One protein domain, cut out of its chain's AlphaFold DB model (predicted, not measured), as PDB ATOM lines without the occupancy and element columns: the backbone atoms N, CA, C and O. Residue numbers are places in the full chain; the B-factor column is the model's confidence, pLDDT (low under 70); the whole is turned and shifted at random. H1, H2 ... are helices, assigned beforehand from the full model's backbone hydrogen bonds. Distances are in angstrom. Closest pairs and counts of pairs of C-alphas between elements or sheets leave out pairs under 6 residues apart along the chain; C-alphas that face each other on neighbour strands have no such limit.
ATOM      1  N   LEU A 315     206.958 150.858 104.412       52.09
ATOM      2  CA  LEU A 315     207.924 151.960 104.485       52.09
ATOM      3  C   LEU A 315     207.262 153.344 104.459       52.09
ATOM      4  O   LEU A 315     207.896 154.320 104.855       52.09
ATOM      5  N   HIS A 316     206.001 153.435 104.035       51.44
ATOM      6  CA  HIS A 316     205.256 154.689 103.971       51.44
ATOM      7  C   HIS A 316     204.269 154.825 105.136       51.44
ATOM      8  O   HIS A 316     203.386 153.993 105.318       51.44
ATOM      9  N   ALA A 317     204.422 155.897 105.919       48.16
ATOM     10  CA  ALA A 317     203.633 156.151 107.126       48.16
ATOM     11  C   ALA A 317     202.307 156.907 106.885       48.16
ATOM     12  O   ALA A 317     201.543 157.090 107.828       48.16
ATOM     13  N   SER A 318     202.024 157.353 105.653       64.75
ATOM     14  CA  SER A 318     200.792 158.074 105.297       64.75
ATOM     15  C   SER A 318     199.979 157.349 104.223       64.75
ATOM     16  O   SER A 318     200.528 156.749 103.294       64.75
ATOM     17  N   ALA A 319     198.650 157.435 104.338       55.66
ATOM     18  CA  ALA A 319     197.711 156.834 103.390       55.66
ATOM     19  C   ALA A 319     197.856 157.412 101.968       55.66
ATOM     20  O   ALA A 319     197.709 156.681 100.991       55.66
ATOM     21  N   ASP A 320     198.228 158.688 101.838       58.97
ATOM     22  CA  ASP A 320     198.388 159.361 100.540       58.97
ATOM     23  C   ASP A 320     199.563 158.795  99.737       58.97
ATOM     24  O   ASP A 320     199.457 158.556  98.532       58.97
ATOM     25  N   SER A 321     200.680 158.505 100.416       64.75
ATOM     26  CA  SER A 321     201.842 157.863  99.793       64.75
ATOM     27  C   SER A 321     201.552 156.406  99.415       64.75
ATOM     28  O   SER A 321     202.149 155.887  98.474       64.75
ATOM     29  N   LEU A 322     200.627 155.758 100.130       64.62
ATOM     30  CA  LEU A 322     200.109 154.426  99.826       64.62
ATOM     31  C   LEU A 322     199.293 154.439  98.524       64.62
ATOM     32  O   LEU A 322     199.542 153.643  97.619       64.62
ATOM     33  N   ALA A 323     198.340 155.372  98.430       60.75
ATOM     34  CA  ALA A 323     197.449 155.525  97.287       60.75
ATOM     35  C   ALA A 323     198.236 155.870  96.014       60.75
ATOM     36  O   ALA A 323     198.077 155.190  95.003       60.75
ATOM     37  N   ALA A 324     199.154 156.841  96.091       65.38
ATOM     38  CA  ALA A 324     200.000 157.235  94.964       65.38
ATOM     39  C   ALA A 324     200.834 156.068  94.399       65.38
ATOM     40  O   ALA A 324     201.009 155.962  93.184       65.38
ATOM     41  N   GLU A 325     201.324 155.165  95.255       67.44
ATOM     42  CA  GLU A 325     202.101 154.004  94.814       67.44
ATOM     43  C   GLU A 325     201.223 152.909  94.192       67.44
ATOM     44  O   GLU A 325     201.596 152.319  93.175       67.44
ATOM     45  N   VAL A 326     200.013 152.695  94.721       66.94
ATOM     46  CA  VAL A 326     199.014 151.815  94.093       66.94
ATOM     47  C   VAL A 326     198.638 152.339  92.703       66.94
ATOM     48  O   VAL A 326     198.674 151.555  91.751       66.94
ATOM     49  N   SER A 327     198.394 153.646  92.539       65.31
ATOM     50  CA  SER A 327     198.144 154.267  91.228       65.31
ATOM     51  C   SER A 327     199.323 154.069  90.265       65.31
ATOM     52  O   SER A 327     199.121 153.631  89.133       65.31
ATOM     53  N   ARG A 328     200.566 154.323  90.711       68.62
ATOM     54  CA  ARG A 328     201.777 154.141  89.883       68.62
ATOM     55  C   ARG A 328     202.024 152.691  89.467       68.62
ATOM     56  O   ARG A 328     202.562 152.457  88.389       68.62
ATOM     57  N   SER A 329     201.634 151.722  90.293       68.88
ATOM     58  CA  SER A 329     201.848 150.295  90.015       68.88
ATOM     59  C   SER A 329     200.930 149.710  88.930       68.88
ATOM     60  O   SER A 329     201.189 148.605  88.449       68.88
ATOM     61  N   GLY A 330     199.837 150.398  88.570       67.00
ATOM     62  CA  GLY A 330     198.836 149.905  87.616       67.00
ATOM     63  C   GLY A 330     198.089 148.635  88.059       67.00
ATOM     64  O   GLY A 330     197.369 148.040  87.256       67.00
ATOM     65  N   LEU A 331     198.243 148.195  89.320       60.56
ATOM     66  CA  LEU A 331     197.772 146.881  89.783       60.56
ATOM     67  C   LEU A 331     196.263 146.681  89.591       60.56
ATOM     68  O   LEU A 331     195.834 145.596  89.203       60.56
ATOM     69  N   VAL A 332     195.485 147.742  89.825       57.53
ATOM     70  CA  VAL A 332     194.013 147.746  89.767       57.53
ATOM     71  C   VAL A 332     193.496 147.371  88.370       57.53
ATOM     72  O   VAL A 332     192.472 146.710  88.258       57.53
ATOM     73  N   GLN A 333     194.235 147.703  87.305       57.47
ATOM     74  CA  GLN A 333     193.874 147.347  85.924       57.47
ATOM     75  C   GLN A 333     194.333 145.932  85.514       57.47
ATOM     76  O   GLN A 333     193.965 145.447  84.446       57.47
ATOM     77  N   SER A 334     195.156 145.265  86.333       50.25
ATOM     78  CA  SER A 334     195.866 144.024  85.979       50.25
ATOM     79  C   SER A 334     195.284 142.762  86.635       50.25
ATOM     80  O   SER A 334     195.527 141.643  86.175       50.25
ATOM     81  N   THR A 335     194.503 142.900  87.711       49.62
ATOM     82  CA  THR A 335     193.984 141.759  88.481       49.62
ATOM     83  C   THR A 335     192.508 141.482  88.213       49.62
ATOM     84  O   THR A 335     191.669 142.348  88.420       49.62
ATOM     85  N   ALA A 336     192.164 140.231  87.890       58.09
ATOM     86  CA  ALA A 336     190.778 139.747  87.775       58.09
ATOM     87  C   ALA A 336     190.055 139.575  89.138       58.09
ATOM     88  O   ALA A 336     189.203 138.704  89.298       58.09
ATOM     89  N   ILE A 337     190.441 140.364  90.142       62.31
ATOM     90  CA  ILE A 337     189.908 140.350  91.506       62.31
ATOM     91  C   ILE A 337     189.115 141.645  91.678       62.31
ATOM     92  O   ILE A 337     189.617 142.708  91.321       62.31
ATOM     93  N   SER A 338     187.897 141.566  92.224       76.19
ATOM     94  CA  SER A 338     187.105 142.769  92.509       76.19
ATOM     95  C   SER A 338     187.897 143.731  93.414       76.19
ATOM     96  O   SER A 338     188.441 143.264  94.424       76.19
ATOM     97  N   PRO A 339     187.939 145.042  93.107       74.06
ATOM     98  CA  PRO A 339     188.595 146.051  93.935       74.06
ATOM     99  C   PRO A 339     188.232 145.929  95.419       74.06
ATOM    100  O   PRO A 339     189.133 145.867  96.253       74.06
ATOM    101  N   ASP A 340     186.952 145.737  95.754       69.44
ATOM    102  CA  ASP A 340     186.481 145.547  97.136       69.44
ATOM    103  C   ASP A 340     187.189 144.401  97.876       69.44
ATOM    104  O   ASP A 340     187.508 144.510  99.062       69.44
ATOM    105  N   VAL A 341     187.452 143.290  97.184       71.94
ATOM    106  CA  VAL A 341     188.104 142.105  97.763       71.94
ATOM    107  C   VAL A 341     189.585 142.383  98.014       71.94
ATOM    108  O   VAL A 341     190.111 142.003  99.061       71.94
ATOM    109  N   PHE A 342     190.246 143.090  97.092       80.12
ATOM    110  CA  PHE A 342     191.633 143.521  97.264       80.12
ATOM    111  C   PHE A 342     191.773 144.518  98.425       80.12
ATOM    112  O   PHE A 342     192.627 144.325  99.292       80.12
ATOM    113  N   LEU A 343     190.904 145.533  98.501       74.44
ATOM    114  CA  LEU A 343     190.932 146.527  99.578       74.44
ATOM    115  C   LEU A 343     190.626 145.918 100.944       74.44
ATOM    116  O   LEU A 343     191.278 146.273 101.924       74.44
ATOM    117  N   ARG A 344     189.675 144.981 101.022       70.69
ATOM    118  CA  ARG A 344     189.352 144.284 102.271       70.69
ATOM    119  C   ARG A 344     190.535 143.458 102.774       70.69
ATOM    120  O   ARG A 344     190.916 143.603 103.932       70.69
ATOM    121  N   ALA A 345     191.170 142.682 101.892       73.56
ATOM    122  CA  ALA A 345     192.366 141.913 102.230       73.56
ATOM    123  C   ALA A 345     193.547 142.813 102.642       73.56
ATOM    124  O   ALA A 345     194.260 142.495 103.591       73.56
ATOM    125  N   LEU A 346     193.741 143.953 101.971       81.44
ATOM    126  CA  LEU A 346     194.798 144.916 102.291       81.44
ATOM    127  C   LEU A 346     194.535 145.637 103.627       81.44
ATOM    128  O   LEU A 346     195.452 145.798 104.429       81.44
ATOM    129  N   ALA A 347     193.285 146.004 103.909       73.56
ATOM    130  CA  ALA A 347     192.876 146.601 105.178       73.56
ATOM    131  C   ALA A 347     193.010 145.640 106.370       73.56
ATOM    132  O   ALA A 347     193.449 146.059 107.444       73.56
ATOM    133  N   GLU A 348     192.651 144.367 106.184       72.31
ATOM    134  CA  GLU A 348     192.828 143.306 107.183       72.31
ATOM    135  C   GLU A 348     194.323 143.009 107.409       72.31
ATOM    136  O   GLU A 348     194.770 142.969 108.554       72.31
ATOM    137  N   ALA A 349     195.128 142.913 106.342       65.88
ATOM    138  CA  ALA A 349     196.574 142.676 106.431       65.88
ATOM    139  C   ALA A 349     197.360 143.820 107.101       65.88
ATOM    140  O   ALA A 349     198.417 143.576 107.686       65.88
ATOM    141  N   LEU A 350     196.861 145.058 107.020       82.19
ATOM    142  CA  LEU A 350     197.463 146.242 107.643       82.19
ATOM    143  C   LEU A 350     196.828 146.617 108.997       82.19
ATOM    144  O   LEU A 350     197.262 147.588 109.611       82.19
ATOM    145  N   SER A 351     195.824 145.869 109.480       83.06
ATOM    146  CA  SER A 351     195.110 146.134 110.742       83.06
ATOM    147  C   SER A 351     194.608 147.586 110.885       83.06
ATOM    148  O   SER A 351     194.603 148.155 111.981       83.06
ATOM    149  N   LEU A 352     194.190 148.207 109.776       86.31
ATOM    150  CA  LEU A 352     193.807 149.621 109.749       86.31
ATOM    151  C   LEU A 352     192.565 149.889 110.614       86.31
ATOM    152  O   LEU A 352     191.621 149.090 110.647       86.31
ATOM    153  N   ASN A 353     192.526 151.046 111.280       82.12
ATOM    154  CA  ASN A 353     191.325 151.501 111.983       82.12
ATOM    155  C   ASN A 353     190.176 151.803 110.989       82.12
ATOM    156  O   ASN A 353     190.368 151.830 109.771       82.12
ATOM    157  N   SER A 354     188.952 151.971 111.494       76.56
ATOM    158  CA  SER A 354     187.757 152.181 110.660       76.56
ATOM    159  C   SER A 354     187.843 153.437 109.785       76.56
ATOM    160  O   SER A 354     187.468 153.379 108.615       76.56
ATOM    161  N   ALA A 355     188.397 154.533 110.311       75.31
ATOM    162  CA  ALA A 355     188.572 155.788 109.579       75.31
ATOM    163  C   ALA A 355     189.545 155.639 108.394       75.31
ATOM    164  O   ALA A 355     189.213 156.002 107.267       75.31
ATOM    165  N   ALA A 356     190.711 155.019 108.610       75.12
ATOM    166  CA  ALA A 356     191.686 154.756 107.552       75.12
ATOM    167  C   ALA A 356     191.130 153.811 106.471       75.12
ATOM    168  O   ALA A 356     191.423 153.990 105.291       75.12
ATOM    169  N   ARG A 357     190.276 152.844 106.844       78.56
ATOM    170  CA  ARG A 357     189.553 151.999 105.876       78.56
ATOM    171  C   ARG A 357     188.581 152.796 105.008       78.56
ATOM    172  O   ARG A 357     188.528 152.556 103.806       78.56
ATOM    173  N   GLN A 358     187.823 153.724 105.594       76.06
ATOM    174  CA  GLN A 358     186.878 154.563 104.849       76.06
ATOM    175  C   GLN A 358     187.593 155.539 103.906       76.06
ATOM    176  O   GLN A 358     187.210 155.631 102.743       76.06
ATOM    177  N   ALA A 359     188.669 156.189 104.361       80.38
ATOM    178  CA  ALA A 359     189.477 157.076 103.520       80.38
ATOM    179  C   ALA A 359     190.086 156.334 102.315       80.38
ATOM    180  O   ALA A 359     189.980 156.790 101.176       80.38
ATOM    181  N   LEU A 360     190.665 155.151 102.550       82.94
ATOM    182  CA  LEU A 360     191.280 154.338 101.498       82.94
ATOM    183  C   LEU A 360     190.234 153.804 100.504       82.94
ATOM    184  O   LEU A 360     190.497 153.770  99.307       82.94
ATOM    185  N   ARG A 361     189.028 153.456 100.977       82.44
ATOM    186  CA  ARG A 361     187.894 153.089 100.116       82.44
ATOM    187  C   ARG A 361     187.450 154.253  99.224       82.44
ATOM    188  O   ARG A 361     187.432 154.088  98.010       82.44
ATOM    189  N   SER A 362     187.160 155.416  99.811       83.50
ATOM    190  CA  SER A 362     186.693 156.598  99.074       83.50
ATOM    191  C   SER A 362     187.680 157.018  97.980       83.50
ATOM    192  O   SER A 362     187.269 157.302  96.859       83.50
ATOM    193  N   ARG A 363     188.991 156.952  98.257       79.31
ATOM    194  CA  ARG A 363     190.027 157.282  97.268       79.31
ATOM    195  C   ARG A 363     190.126 156.277  96.115       79.31
ATOM    196  O   ARG A 363     190.611 156.630  95.045       79.31
ATOM    197  N   VAL A 364     189.699 155.030  96.314       81.12
ATOM    198  CA  VAL A 364     189.674 154.008  95.253       81.12
ATOM    199  C   VAL A 364     188.382 154.080  94.446       81.12
ATOM    200  O   VAL A 364     188.437 153.874  93.240       81.12
ATOM    201  N   GLU A 365     187.256 154.429  95.071       82.44
ATOM    202  CA  GLU A 365     186.015 154.772  94.362       82.44
ATOM    203  C   GLU A 365     186.260 155.975  93.423       82.44
ATOM    204  O   GLU A 365     186.015 155.865  92.225       82.44
ATOM    205  N   GLU A 366     186.919 157.040  93.900       85.00
ATOM    206  CA  GLU A 366     187.343 158.195  93.079       85.00
ATOM    207  C   GLU A 366     188.262 157.805  91.897       85.00
ATOM    208  O   GLU A 366     188.128 158.345  90.803       85.00
ATOM    209  N   MET A 367     189.167 156.832  92.078       78.94
ATOM    210  CA  MET A 367     190.024 156.303  90.997       78.94
ATOM    211  C   MET A 367     189.303 155.381  89.998       78.94
ATOM    212  O   MET A 367     189.919 154.976  89.014       78.94
ATOM    213  N   MET A 368     188.058 154.980  90.264       77.56
ATOM    214  CA  MET A 368     187.251 154.159  89.349       77.56
ATOM    215  C   MET A 368     186.173 154.965  88.618       77.56
ATOM    216  O   MET A 368     185.652 154.489  87.610       77.56
TER     217      MET A 368
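Overview. This is residues 315 to 368 of the 370 residues of the protein "Hypothetical protein" of Polarella glacialis (UniProt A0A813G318). Three helices form a small, loosely joined triangle, with H3 alongside both H1 and H2, which stay apart from each other. Residues 333 to 338, in the link from H1 to H2, stick out. The printed part has 54 residues with three named helices, H1, H2 and H3 in that order, and no named strand; its class is all helix. It is compact, with a radius of gyration of the C-alphas of 10.7 A and spans of 27 by 20 by 20 A.

Along the chain. H1, residues 319 to 329, begins at C-alpha (197.711, 156.834, 103.390) and is 15.5 A long. H2, residues 339 to 349, is 15.2 A long. H3, residues 354 to 368, is 21.4 A long and ends at C-alpha (187.251, 154.159, 89.349).

Arrangement. H1 and H3 touch, the closest C-alphas being those of Ala 319 and Leu 360, 7.2 A apart. They run the same way at a shallow tilt of 34 degrees, only just short of steep. H2 and H3 are close but not clearly touching, with the C-alphas of Ala 347 and Arg 357 closest at 6.4 A. They run opposite ways at a shallow tilt of 29 degrees. In H1, H2 and H3 every O i to N i+4 pair is within hydrogen-bond range.

Size, cuts and confidence. The two farthest C-alphas, of Ala 317 and Ala 336, are 28.4 A apart. The printed part has no cut and no long link. Residues 315 to 337, 340 and 349 have pLDDT under 70.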